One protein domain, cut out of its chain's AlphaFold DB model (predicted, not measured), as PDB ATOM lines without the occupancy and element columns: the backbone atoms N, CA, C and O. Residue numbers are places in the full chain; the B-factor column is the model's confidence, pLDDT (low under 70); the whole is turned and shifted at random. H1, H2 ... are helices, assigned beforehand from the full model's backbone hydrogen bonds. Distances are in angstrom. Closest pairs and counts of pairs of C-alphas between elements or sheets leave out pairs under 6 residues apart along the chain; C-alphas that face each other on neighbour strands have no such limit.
ATOM      1  N   SER A 471      59.120 -13.135  -4.891       71.06
ATOM      2  CA  SER A 471      60.161 -12.765  -3.931       71.06
ATOM      3  C   SER A 471      59.665 -11.695  -2.955       71.06
ATOM      4  O   SER A 471      58.593 -11.111  -3.136       71.06
ATOM      5  N   GLY A 472      60.454 -11.415  -1.916       77.88
ATOM      6  CA  GLY A 472      60.113 -10.417  -0.899       77.88
ATOM      7  C   GLY A 472      58.854 -10.790  -0.112       77.88
ATOM      8  O   GLY A 472      58.545 -11.966   0.059       77.88
ATOM      9  N   HIS A 473      58.094  -9.783   0.328       73.25
ATOM     10  CA  HIS A 473      56.949  -9.975   1.227       73.25
ATOM     11  C   HIS A 473      55.892 -10.959   0.695       73.25
ATOM     12  O   HIS A 473      55.370 -11.782   1.443       73.25
ATOM     13  N   VAL A 474      55.595 -10.902  -0.607       76.62
ATOM     14  CA  VAL A 474      54.622 -11.808  -1.238       76.62
ATOM     15  C   VAL A 474      55.144 -13.245  -1.241       76.62
ATOM     16  O   VAL A 474      54.407 -14.159  -0.881       76.62
ATOM     17  N   GLY A 475      56.422 -13.452  -1.575       77.94
ATOM     18  CA  GLY A 475      57.059 -14.770  -1.500       77.94
ATOM     19  C   GLY A 475      57.053 -15.343  -0.079       77.94
ATOM     20  O   GLY A 475      56.713 -16.514   0.114       77.94
ATOM     21  N   ASP A 476      57.334 -14.508   0.924       77.06
ATOM     22  CA  ASP A 476      57.306 -14.901   2.337       77.06
ATOM     23  C   ASP A 476      55.901 -15.316   2.793       77.06
ATOM     24  O   ASP A 476      55.746 -16.306   3.513       77.06
ATOM     25  N   LEU A 477      54.871 -14.573   2.372       78.56
ATOM     26  CA  LEU A 477      53.474 -14.863   2.694       78.56
ATOM     27  C   LEU A 477      53.022 -16.184   2.060       78.56
ATOM     28  O   LEU A 477      52.449 -17.035   2.742       78.56
ATOM     29  N   ILE A 478      53.319 -16.377   0.772       79.25
ATOM     30  CA  ILE A 478      52.993 -17.604   0.034       79.25
ATOM     31  C   ILE A 478      53.680 -18.808   0.682       79.25
ATOM     32  O   ILE A 478      53.041 -19.834   0.908       79.25
ATOM     33  N   THR A 479      54.964 -18.676   1.023       80.31
ATOM     34  CA  THR A 479      55.743 -19.745   1.663       80.31
ATOM     35  C   THR A 479      55.124 -20.163   2.993       80.31
ATOM     36  O   THR A 479      54.945 -21.357   3.240       80.31
ATOM     37  N   ARG A 480      54.724 -19.193   3.826       79.12
ATOM     38  CA  ARG A 480      54.045 -19.462   5.101       79.12
ATOM     39  C   ARG A 480      52.692 -20.140   4.903       79.12
ATOM     40  O   ARG A 480      52.470 -21.200   5.473       79.12
ATOM     41  N   ARG A 481      51.822 -19.602   4.041       83.50
ATOM     42  CA  ARG A 481      50.484 -20.177   3.796       83.50
ATOM     43  C   ARG A 481      50.553 -21.574   3.183       83.50
ATOM     44  O   ARG A 481      49.773 -22.446   3.554       83.50
ATOM     45  N   ALA A 482      51.506 -21.820   2.287       82.19
ATOM     46  CA  ALA A 482      51.746 -23.155   1.761       82.19
ATOM     47  C   ALA A 482      52.180 -24.117   2.879       82.19
ATOM     48  O   ALA A 482      51.652 -25.225   2.948       82.19
ATOM     49  N   ALA A 483      53.074 -23.695   3.781       82.06
ATOM     50  CA  ALA A 483      53.483 -24.503   4.931       82.06
ATOM     51  C   ALA A 483      52.305 -24.801   5.872       82.06
ATOM     52  O   ALA A 483      52.134 -25.951   6.278       82.06
ATOM     53  N   ASP A 484      51.450 -23.809   6.136       80.19
ATOM     54  CA  ASP A 484      50.226 -23.970   6.927       80.19
ATOM     55  C   ASP A 484      49.287 -25.017   6.295       80.19
ATOM     56  O   ASP A 484      48.775 -25.892   6.991       80.19
ATOM     57  N   LEU A 485      49.103 -24.998   4.968       83.38
ATOM     58  CA  LEU A 485      48.288 -25.988   4.245       83.38
ATOM     59  C   LEU A 485      48.898 -27.399   4.260       83.38
ATOM     60  O   LEU A 485      48.162 -28.392   4.311       83.38
ATOM     61  N   VAL A 486      50.234 -27.506   4.222       84.12
ATOM     62  CA  VAL A 486      50.926 -28.791   4.402       84.12
ATOM     63  C   VAL A 486      50.664 -29.334   5.803       84.12
ATOM     64  O   VAL A 486      50.274 -30.493   5.924       84.12
ATOM     65  N   ALA A 487      50.843 -28.502   6.831       82.06
ATOM     66  CA  ALA A 487      50.635 -28.874   8.227       82.06
ATOM     67  C   ALA A 487      49.167 -29.215   8.529       82.06
ATOM     68  O   ALA A 487      48.895 -30.134   9.297       82.06
ATOM     69  N   PHE A 488      48.226 -28.505   7.903       81.19
ATOM     70  CA  PHE A 488      46.796 -28.758   8.045       81.19
ATOM     71  C   PHE A 488      46.383 -30.118   7.474       81.19
ATOM     72  O   PHE A 488      45.592 -30.828   8.092       81.19
ATOM     73  N   GLN A 489      46.890 -30.490   6.292       84.44
ATOM     74  CA  GLN A 489      46.466 -31.736   5.653       84.44
ATOM     75  C   GLN A 489      47.558 -32.429   4.834       84.44
ATOM     76  O   GLN A 489      47.843 -33.598   5.082       84.44
ATOM     77  N   SER A 490      48.101 -31.788   3.791       83.94
ATOM     78  CA  SER A 490      49.124 -32.414   2.934       83.94
ATOM     79  C   SER A 490      49.741 -31.447   1.919       83.94
ATOM     80  O   SER A 490      49.129 -30.456   1.523       83.94
ATOM     81  N   GLU A 491      50.892 -31.822   1.352       84.25
ATOM     82  CA  GLU A 491      51.474 -31.153   0.174       84.25
ATOM     83  C   GLU A 491      50.518 -31.069  -1.019       84.25
ATOM     84  O   GLU A 491      50.548 -30.100  -1.773       84.25
ATOM     85  N   LYS A 492      49.638 -32.064  -1.194       81.44
ATOM     86  CA  LYS A 492      48.640 -32.053  -2.272       81.44
ATOM     87  C   LYS A 492      47.677 -30.875  -2.129       81.44
ATOM     88  O   LYS A 492      47.232 -30.341  -3.140       81.44
ATOM     89  N   VAL A 493      47.354 -30.493  -0.898       80.56
ATOM     90  CA  VAL A 493      46.462 -29.371  -0.589       80.56
ATOM     91  C   VAL A 493      47.200 -28.053  -0.763       80.56
ATOM     92  O   VAL A 493      46.674 -27.169  -1.427       80.56
ATOM     93  N   ALA A 494      48.446 -27.959  -0.297       80.31
ATOM     94  CA  ALA A 494      49.281 -26.786  -0.545       80.31
ATOM     95  C   ALA A 494      49.485 -26.519  -2.051       80.31
ATOM     96  O   ALA A 494      49.380 -25.383  -2.491       80.31
ATOM     97  N   ARG A 495      49.638 -27.562  -2.880       74.56
ATOM     98  CA  ARG A 495      49.710 -27.437  -4.353       74.56
ATOM     99  C   ARG A 495      48.395 -27.045  -5.040       74.56
ATOM    100  O   ARG A 495      48.391 -26.819  -6.250       74.56
ATOM    101  N   ARG A 496      47.267 -27.016  -4.320       72.62
ATOM    102  CA  ARG A 496      46.021 -26.419  -4.837       72.62
ATOM    103  C   ARG A 496      46.042 -24.897  -4.752       72.62
ATOM    104  O   ARG A 496      45.204 -24.271  -5.391       72.62
ATOM    105  N   PHE A 497      46.974 -24.321  -3.997       68.88
ATOM    106  CA  PHE A 497      47.236 -22.892  -4.014       68.88
ATOM    107  C   PHE A 497      47.765 -22.519  -5.406       68.88
ATOM    108  O   PHE A 497      48.905 -22.833  -5.747       68.88
ATOM    109  N   ARG A 498      46.891 -21.967  -6.259       69.06
ATOM    110  CA  ARG A 498      47.256 -21.447  -7.580       69.06
ATOM    111  C   ARG A 498      47.840 -20.060  -7.430       69.06
ATOM    112  O   ARG A 498      47.414 -19.281  -6.584       69.06
ATOM    113  N   LEU A 499      48.841 -19.789  -8.243       70.25
ATOM    114  CA  LEU A 499      49.603 -18.558  -8.216       70.25
ATOM    115  C   LEU A 499      49.848 -18.120  -9.653       70.25
ATOM    116  O   LEU A 499      49.967 -18.968 -10.539       70.25
ATOM    117  N   LEU A 500      49.980 -16.811  -9.881       68.00
ATOM    118  CA  LEU A 500      50.467 -16.315 -11.174       68.00
ATOM    119  C   LEU A 500      51.785 -17.024 -11.527       68.00
ATOM    120  O   LEU A 500      52.632 -17.239 -10.657       68.00
ATOM    121  N   GLY A 501      51.918 -17.455 -12.779       67.62
ATOM    122  CA  GLY A 501      53.060 -18.242 -13.236       67.62
ATOM    123  C   GLY A 501      53.050 -19.747 -12.929       67.62
ATOM    124  O   GLY A 501      53.907 -20.449 -13.467       67.62
ATOM    125  N   ASP A 502      52.121 -20.298 -12.131       73.56
ATOM    126  CA  ASP A 502      52.136 -21.744 -11.850       73.56
ATOM    127  C   ASP A 502      51.804 -22.583 -13.096       73.56
ATOM    128  O   ASP A 502      51.026 -22.175 -13.955       73.56
ATOM    129  N   ARG A 503      52.376 -23.789 -13.215       73.81
ATOM    130  CA  ARG A 503      52.250 -24.621 -14.428       73.81
ATOM    131  C   ARG A 503      50.798 -24.930 -14.817       73.81
ATOM    132  O   ARG A 503      50.498 -25.030 -16.005       73.81
ATOM    133  N   SER A 504      49.910 -25.121 -13.839       75.50
ATOM    134  CA  SER A 504      48.490 -25.363 -14.111       75.50
ATOM    135  C   SER A 504      47.817 -24.087 -14.596       75.50
ATOM    136  O   SER A 504      47.006 -24.151 -15.518       75.50
ATOM    137  N   LEU A 505      48.141 -22.946 -13.990       83.31
ATOM    138  CA  LEU A 505      47.633 -21.651 -14.419       83.31
ATOM    139  C   LEU A 505      48.117 -21.300 -15.828       83.31
ATOM    140  O   LEU A 505      47.296 -20.925 -16.653       83.31
ATOM    141  N   GLN A 506      49.403 -21.495 -16.128       83.62
ATOM    142  CA  GLN A 506      50.009 -21.250 -17.441       83.62
ATOM    143  C   GLN A 506      49.272 -21.988 -18.565       83.62
ATOM    144  O   GLN A 506      48.956 -21.401 -19.594       83.62
ATOM    145  N   ASP A 507      48.914 -23.258 -18.356       86.25
ATOM    146  CA  ASP A 507      48.116 -24.033 -19.319       86.25
ATOM    147  C   ASP A 507      46.713 -23.426 -19.544       86.25
ATOM    148  O   ASP A 507      46.237 -23.343 -20.677       86.25
ATOM    149  N   HIS A 508      46.056 -22.930 -18.490       88.12
ATOM    150  CA  HIS A 508      44.764 -22.241 -18.619       88.12
ATOM    151  C   HIS A 508      44.917 -20.863 -19.276       88.12
ATOM    152  O   HIS A 508      44.125 -20.509 -20.149       88.12
ATOM    153  N   ALA A 509      45.957 -20.116 -18.911       90.56
ATOM    154  CA  ALA A 509      46.265 -18.801 -19.450       90.56
ATOM    155  C   ALA A 509      46.577 -18.874 -20.947       90.56
ATOM    156  O   ALA A 509      46.032 -18.080 -21.704       90.56
ATOM    157  N   TRP A 510      47.331 -19.876 -21.412       93.56
ATOM    158  CA  TRP A 510      47.561 -20.093 -22.844       93.56
ATOM    159  C   TRP A 510      46.271 -20.370 -23.617       93.56
ATOM    160  O   TRP A 510      46.099 -19.862 -24.724       93.56
ATOM    161  N   ARG A 511      45.318 -21.120 -23.043       93.44
ATOM    162  CA  ARG A 511      44.001 -21.330 -23.676       93.44
ATOM    163  C   ARG A 511      43.198 -20.036 -23.777       93.44
ATOM    164  O   ARG A 511      42.495 -19.840 -24.766       93.44
ATOM    165  N   ILE A 512      43.271 -19.178 -22.762       93.50
ATOM    166  CA  ILE A 512      42.600 -17.873 -22.757       93.50
ATOM    167  C   ILE A 512      43.277 -16.928 -23.757       93.50
ATOM    168  O   ILE A 512      42.588 -16.364 -24.604       93.50
ATOM    169  N   ALA A 513      44.607 -16.825 -23.729       93.06
ATOM    170  CA  ALA A 513      45.398 -16.021 -24.655       93.06
ATOM    171  C   ALA A 513      45.145 -16.430 -26.112       93.06
ATOM    172  O   ALA A 513      44.873 -15.574 -26.946       93.06
ATOM    173  N   ALA A 514      45.108 -17.734 -26.411       93.19
ATOM    174  CA  ALA A 514      44.790 -18.233 -27.748       93.19
ATOM    175  C   ALA A 514      43.374 -17.841 -28.208       93.19
ATOM    176  O   ALA A 514      43.186 -17.465 -29.362       93.19
ATOM    177  N   LYS A 515      42.374 -17.883 -27.313       93.88
ATOM    178  CA  LYS A 515      41.000 -17.440 -27.622       93.88
ATOM    179  C   LYS A 515      40.901 -15.933 -27.857       93.88
ATOM    180  O   LYS A 515      40.090 -15.505 -28.670       93.88
ATOM    181  N   LEU A 516      41.699 -15.149 -27.138       92.94
ATOM    182  CA  LEU A 516      41.753 -13.691 -27.250       92.94
ATOM    183  C   LEU A 516      42.745 -13.201 -28.317       92.94
ATOM    184  O   LEU A 516      42.832 -11.999 -28.556       92.94
ATOM    185  N   ASN A 517      43.463 -14.120 -28.971       92.56
ATOM    186  CA  ASN A 517      44.549 -13.838 -29.909       92.56
ATOM    187  C   ASN A 517      45.636 -12.921 -29.310       92.56
ATOM    188  O   ASN A 517      46.100 -11.974 -29.948       92.56
ATOM    189  N   TRP A 518      46.011 -13.181 -28.057       92.69
ATOM    190  CA  TRP A 518      47.075 -12.469 -27.355       92.69
ATOM    191  C   TRP A 518      48.439 -13.140 -27.571       92.69
ATOM    192  O   TRP A 518      48.510 -14.370 -27.642       92.69
ATOM    193  N   PRO A 519      49.527 -12.353 -27.684       90.94
ATOM    194  CA  PRO A 519      50.865 -12.868 -27.981       90.94
ATOM    195  C   PRO A 519      51.543 -13.545 -26.781       90.94
ATOM    196  O   PRO A 519      52.499 -14.297 -26.966       90.94
ATOM    197  N   ASP A 520      51.061 -13.285 -25.567       90.38
ATOM    198  CA  ASP A 520      51.593 -13.812 -24.314       90.38
ATOM    199  C   ASP A 520      50.466 -14.137 -23.317       90.38
ATOM    200  O   ASP A 520      49.279 -13.910 -23.575       90.38
ATOM    201  N   THR A 521      50.840 -14.709 -22.172       89.75
ATOM    202  CA  THR A 521      49.911 -15.098 -21.108       89.75
ATOM    203  C   THR A 521      49.737 -14.041 -20.028       89.75
ATOM    204  O   THR A 521      48.903 -14.241 -19.152       89.75
ATOM    205  N   TYR A 522      50.467 -12.923 -20.065       87.06
ATOM    206  CA  TYR A 522      50.617 -12.038 -18.907       87.06
ATOM    207  C   TYR A 522      49.268 -11.527 -18.390       87.06
ATOM    208  O   TYR A 522      48.927 -11.693 -17.221       87.06
ATOM    209  N   GLN A 523      48.446 -10.976 -19.283       88.88
ATOM    210  CA  GLN A 523      47.094 -10.537 -18.934       88.88
ATOM    211  C   GLN A 523      46.111 -11.712 -18.773       88.88
ATOM    212  O   GLN A 523      45.170 -11.639 -17.980       88.88
ATOM    213  N   ALA A 524      46.329 -12.811 -19.502       90.88
ATOM    214  CA  ALA A 524      45.462 -13.987 -19.474       90.88
ATOM    215  C   ALA A 524      45.560 -14.759 -18.150       90.88
ATOM    216  O   ALA A 524      44.588 -15.392 -17.739       90.88
ATOM    217  N   GLU A 525      46.699 -14.680 -17.462       89.88
ATOM    218  CA  GLU A 525      46.917 -15.296 -16.154       89.88
ATOM    219  C   GLU A 525      45.992 -14.722 -15.083       89.88
ATOM    220  O   GLU A 525      45.464 -15.490 -14.282       89.88
ATOM    221  N   TYR A 526      45.709 -13.416 -15.102       90.12
ATOM    222  CA  TYR A 526      44.743 -12.812 -14.178       90.12
ATOM    223  C   TYR A 526      43.335 -13.377 -14.387       90.12
ATOM    224  O   TYR A 526      42.659 -13.724 -13.422       90.12
ATOM    225  N   ILE A 527      42.915 -13.540 -15.645       91.94
ATOM    226  CA  ILE A 527      41.610 -14.121 -15.989       91.94
ATOM    227  C   ILE A 527      41.565 -15.601 -15.587       91.94
ATOM    228  O   ILE A 527      40.595 -16.045 -14.972       91.94
ATOM    229  N   ALA A 528      42.619 -16.361 -15.904       90.31
ATOM    230  CA  ALA A 528      42.738 -17.771 -15.539       90.31
ATOM    231  C   ALA A 528      42.687 -17.964 -14.019       90.31
ATOM    232  O   ALA A 528      42.039 -18.889 -13.534       90.31
ATOM    233  N   LEU A 529      43.340 -17.077 -13.266       87.88
ATOM    234  CA  LEU A 529      43.387 -17.152 -11.812       87.88
ATOM    235  C   LEU A 529      42.000 -16.889 -11.234       87.88
ATOM    236  O   LEU A 529      41.534 -17.667 -10.403       87.88
ATOM    237  N   THR A 530      41.305 -15.861 -11.734       88.88
ATOM    238  CA  THR A 530      39.920 -15.589 -11.345       88.88
ATOM    239  C   THR A 530      39.021 -16.787 -11.640       88.88
ATOM    240  O   THR A 530      38.329 -17.234 -10.738       88.88
ATOM    241  N   GLN A 531      39.088 -17.387 -12.836       89.25
ATOM    242  CA  GLN A 531      38.268 -18.566 -13.169       89.25
ATOM    243  C   GLN A 531      38.453 -19.740 -12.203       89.25
ATOM    244  O   GLN A 531      37.527 -20.522 -11.998       89.25
ATOM    245  N   LEU A 532      39.659 -19.902 -11.660       83.75
ATOM    246  CA  LEU A 532      40.006 -21.039 -10.816       83.75
ATOM    247  C   LEU A 532      39.794 -20.773  -9.321       83.75
ATOM    248  O   LEU A 532      39.664 -21.741  -8.570       83.75
ATOM    249  N   GLN A 533      39.828 -19.512  -8.876       83.06
ATOM    250  CA  GLN A 533      39.955 -19.181  -7.452       83.06
ATOM    251  C   GLN A 533      39.160 -17.966  -6.955       83.06
ATOM    252  O   GLN A 533      39.213 -17.698  -5.755       83.06
ATOM    253  N   ALA A 534      38.450 -17.223  -7.804       84.62
ATOM    254  CA  ALA A 534      37.725 -16.030  -7.367       84.62
ATOM    255  C   ALA A 534      36.373 -15.868  -8.072       84.62
ATOM    256  O   ALA A 534      36.133 -16.418  -9.143       84.62
ATOM    257  N   ASP A 535      35.495 -15.064  -7.478       87.25
ATOM    258  CA  ASP A 535      34.153 -14.828  -8.017       87.25
ATOM    259  C   ASP A 535      34.137 -13.767  -9.131       87.25
ATOM    260  O   ASP A 535      33.287 -13.806 -10.021       87.25
ATOM    261  N   ALA A 536      35.074 -12.812  -9.099       91.44
ATOM    262  CA  ALA A 536      35.166 -11.719 -10.065       91.44
ATOM    263  C   ALA A 536      36.601 -11.190 -10.224       91.44
ATOM    264  O   ALA A 536      37.413 -11.254  -9.300       91.44
ATOM    265  N   LEU A 537      36.898 -10.618 -11.394       92.62
ATOM    266  CA  LEU A 537      38.124  -9.868 -11.658       92.62
ATOM    267  C   LEU A 537      37.853  -8.374 -11.470       92.62
ATOM    268  O   LEU A 537      37.058  -7.785 -12.203       92.62
ATOM    269  N   ALA A 538      38.548  -7.741 -10.530       92.38
ATOM    270  CA  ALA A 538      38.500  -6.294 -10.366       92.38
ATOM    271  C   ALA A 538      39.700  -5.625 -11.034       92.38
ATOM    272  O   ALA A 538      40.845  -5.915 -10.694       92.38
ATOM    273  N   THR A 539      39.450  -4.720 -11.978       90.88
ATOM    274  CA  THR A 539      40.524  -4.017 -12.689       90.88
ATOM    275  C   THR A 539      40.106  -2.611 -13.110       90.88
ATOM    276  O   THR A 539      38.953  -2.370 -13.468       90.88
ATOM    277  N   ALA A 540      41.055  -1.675 -13.052       91.62
ATOM    278  CA  ALA A 540      40.900  -0.331 -13.609       91.62
ATOM    279  C   ALA A 540      41.211  -0.279 -15.116       91.62
ATOM    280  O   ALA A 540      40.922   0.726 -15.758       91.62
ATOM    281  N   ASP A 541      41.795  -1.342 -15.678       92.75
ATOM    282  CA  ASP A 541      42.107  -1.439 -17.102       92.75
ATOM    283  C   ASP A 541      40.838  -1.814 -17.895       92.75
ATOM    284  O   ASP A 541      40.332  -2.937 -17.763       92.75
ATOM    285  N   PRO A 542      40.308  -0.906 -18.738       90.94
ATOM    286  CA  PRO A 542      39.086  -1.156 -19.491       90.94
ATOM    287  C   PRO A 542      39.254  -2.245 -20.559       90.94
ATOM    288  O   PRO A 542      38.280  -2.934 -20.868       90.94
ATOM    289  N   GLN A 543      40.457  -2.427 -21.115       90.75
ATOM    290  CA  GLN A 543      40.723  -3.451 -22.128       90.75
ATOM    291  C   GLN A 543      40.748  -4.838 -21.488       90.75
ATOM    292  O   GLN A 543      40.069  -5.750 -21.968       90.75
ATOM    293  N   LEU A 544      41.442  -4.976 -20.354       91.94
ATOM    294  CA  LEU A 544      41.442  -6.218 -19.586       91.94
ATOM    295  C   LEU A 544      40.039  -6.548 -19.062       91.94
ATOM    296  O   LEU A 544      39.609  -7.693 -19.164       91.94
ATOM    297  N   ALA A 545      39.293  -5.555 -18.562       92.06
ATOM    298  CA  ALA A 545      37.915  -5.756 -18.118       92.06
ATOM    299  C   ALA A 545      37.020  -6.266 -19.256       92.06
ATOM    300  O   ALA A 545      36.247  -7.203 -19.059       92.06
ATOM    301  N   ALA A 546      37.111  -5.665 -20.445       92.19
ATOM    302  CA  ALA A 546      36.330  -6.083 -21.606       92.19
ATOM    303  C   ALA A 546      36.669  -7.519 -22.031       92.19
ATOM    304  O   ALA A 546      35.760  -8.322 -22.246       92.19
ATOM    305  N   ALA A 547      37.957  -7.865 -22.082       91.94
ATOM    306  CA  ALA A 547      38.407  -9.217 -22.396       91.94
ATOM    307  C   ALA A 547      37.944 -10.242 -21.342       91.94
ATOM    308  O   ALA A 547      37.399 -11.294 -21.689       91.94
ATOM    309  N   ALA A 548      38.093  -9.909 -20.057       92.94
ATOM    310  CA  ALA A 548      37.761 -10.776 -18.930       92.94
ATOM    311  C   ALA A 548      36.267 -11.097 -18.825       92.94
ATOM    312  O   ALA A 548      35.938 -12.224 -18.468       92.94
ATOM    313  N   ARG A 549      35.367 -10.173 -19.206       93.62
ATOM    314  CA  ARG A 549      33.898 -10.378 -19.182       93.62
ATOM    315  C   ARG A 549      33.426 -11.600 -19.968       93.62
ATOM    316  O   ARG A 549      32.352 -12.122 -19.689       93.62
ATOM    317  N   THR A 550      34.220 -12.062 -20.931       91.50
ATOM    318  CA  THR A 550      33.940 -13.281 -21.708       91.50
ATOM    319  C   THR A 550      34.132 -14.562 -20.882       91.50
ATOM    320  O   THR A 550      33.626 -15.622 -21.244       91.50
ATOM    321  N   PHE A 551      34.875 -14.480 -19.778       92.56
ATOM    322  CA  PHE A 551      35.359 -15.619 -19.000       92.56
ATOM    323  C   PHE A 551      34.922 -15.590 -17.536       92.56
ATOM    324  O   PHE A 551      34.686 -16.655 -16.966       92.56
ATOM    325  N   VAL A 552      34.859 -14.399 -16.937       93.81
ATOM    326  CA  VAL A 552      34.567 -14.151 -15.520       93.81
ATOM    327  C   VAL A 552      33.803 -12.835 -15.359       93.81
ATOM    328  O   VAL A 552      33.947 -11.938 -16.196       93.81
ATOM    329  N   PRO A 553      33.019 -12.660 -14.281       93.81
ATOM    330  CA  PRO A 553      32.510 -11.345 -13.911       93.81
ATOM    331  C   PRO A 553      33.666 -10.347 -13.760       93.81
ATOM    332  O   PRO A 553      34.657 -10.646 -13.099       93.81
ATOM    333  N   ALA A 554      33.547  -9.168 -14.374       92.56
ATOM    334  CA  ALA A 554      34.528  -8.096 -14.234       92.56
ATOM    335  C   ALA A 554      33.879  -6.872 -13.588       92.56
ATOM    336  O   ALA A 554      32.867  -6.366 -14.086       92.56
ATOM    337  N   VAL A 555      34.477  -6.396 -12.501       92.06
ATOM    338  CA  VAL A 555      33.992  -5.260 -11.707       92.06
ATOM    339  C   VAL A 555      35.034  -4.147 -11.676       92.06
ATOM    340  O   VAL A 555      36.218  -4.372 -11.944       92.06
ATOM    341  N   THR A 556      34.607  -2.927 -11.368       88.69
ATOM    342  CA  THR A 556      35.559  -1.842 -11.125       88.69
ATOM    343  C   THR A 556      36.106  -1.946  -9.699       88.69
ATOM    344  O   THR A 556      35.410  -2.443  -8.812       88.69
ATOM    345  N   PRO A 557      37.319  -1.441  -9.414       84.38
ATOM    346  CA  PRO A 557      37.824  -1.387  -8.043       84.38
ATOM    347  C   PRO A 557      36.895  -0.621  -7.087       84.38
ATOM    348  O   PRO A 557      36.809  -0.953  -5.910       84.38
ATOM    349  N   ALA A 558      36.151   0.366  -7.600       83.88
ATOM    350  CA  ALA A 558      35.163   1.110  -6.825       83.88
ATOM    351  C   ALA A 558      33.972   0.242  -6.386       83.88
ATOM    352  O   ALA A 558      33.393   0.513  -5.339       83.88
ATOM    353  N   ASP A 559      33.622  -0.798  -7.146       82.50
ATOM    354  CA  ASP A 559      32.534  -1.711  -6.789       82.50
ATOM    355  C   ASP A 559      32.906  -2.619  -5.606       82.50
ATOM    356  O   ASP A 559      32.015  -3.009  -4.861       82.50
ATOM    357  N   ILE A 560      34.200  -2.902  -5.381       74.94
ATOM    358  CA  ILE A 560      34.669  -3.653  -4.195       74.94
ATOM    359  C   ILE A 560      34.526  -2.822  -2.915       74.94
ATOM    360  O   ILE A 560      34.294  -3.359  -1.838       74.94
TER     361      ILE A 560
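AT A GLANCE: This is residues 471 to 560 of the 563 residues of the protein "Pyruvate ferredoxin/flavodoxin oxidoreductase" of Mycobacterium sp. (strain KMS) (UniProt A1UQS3). Two separate groups of helices are joined by the link of residues 495 to 502: the long helix H1 with the short H2 folded back near its end, and a second group in which H3 crosses H4, with H5 close to both. Residues 472 to 477 of H1 stick out, and H6, at the last printed residues, touches no helix. The 90 printed residues hold six named helices, H1 to H6 in order, and no named strand: all helix. The whole is only just compact, close to loose, with a radius of gyration of the C-alphas of 14.6 A and spans of 40 by 30 by 24 A.

HOW THE PARTS SIT: H1, residues 472 to 488, touches H2, residues 491 to 494, with residues 481 to 486 alone; the closest C-alphas, of Leu 485 and Ala 494, are 5.0 A apart. H1 is apart from H3, residues 503 to 516. H3 touches residues 524 to 529 of H4, residues 522 to 533, at a steep tilt of 64 degrees, opposite ways, with the closest C-alphas, of Ala 509 and Glu 525, 4.9 A apart. H5, residues 542 to 548, is close to H4 but not clearly touching; the closest C-alphas, of Ile 527 and Ala 548, are 5.9 A apart. H6, residues 557 to 560, is apart from H5. Every O i to N i+4 pair is within hydrogen-bond range in H1, H3 and H5, and 6 of 8 in H4; H2 and H6 are too short for such a pair.

IN THESE COORDINATES: H1 begins at C-alpha 472 (60.113, -10.417, -0.899) and measures 24.4 A, H2 4.9 A, H3 19.9 A, H4 17.2 A, H5 9.7 A and H6 5.5 A, ending at C-alpha 560 (34.669, -3.653, -4.195).

THE WHOLE: The C-alphas farthest apart, of Ala 487 and Asn 517, are 41.4 A apart. The printed part has no cut, and no link is long. Residues 497 to 498 and 500 to 501 have pLDDT under 70.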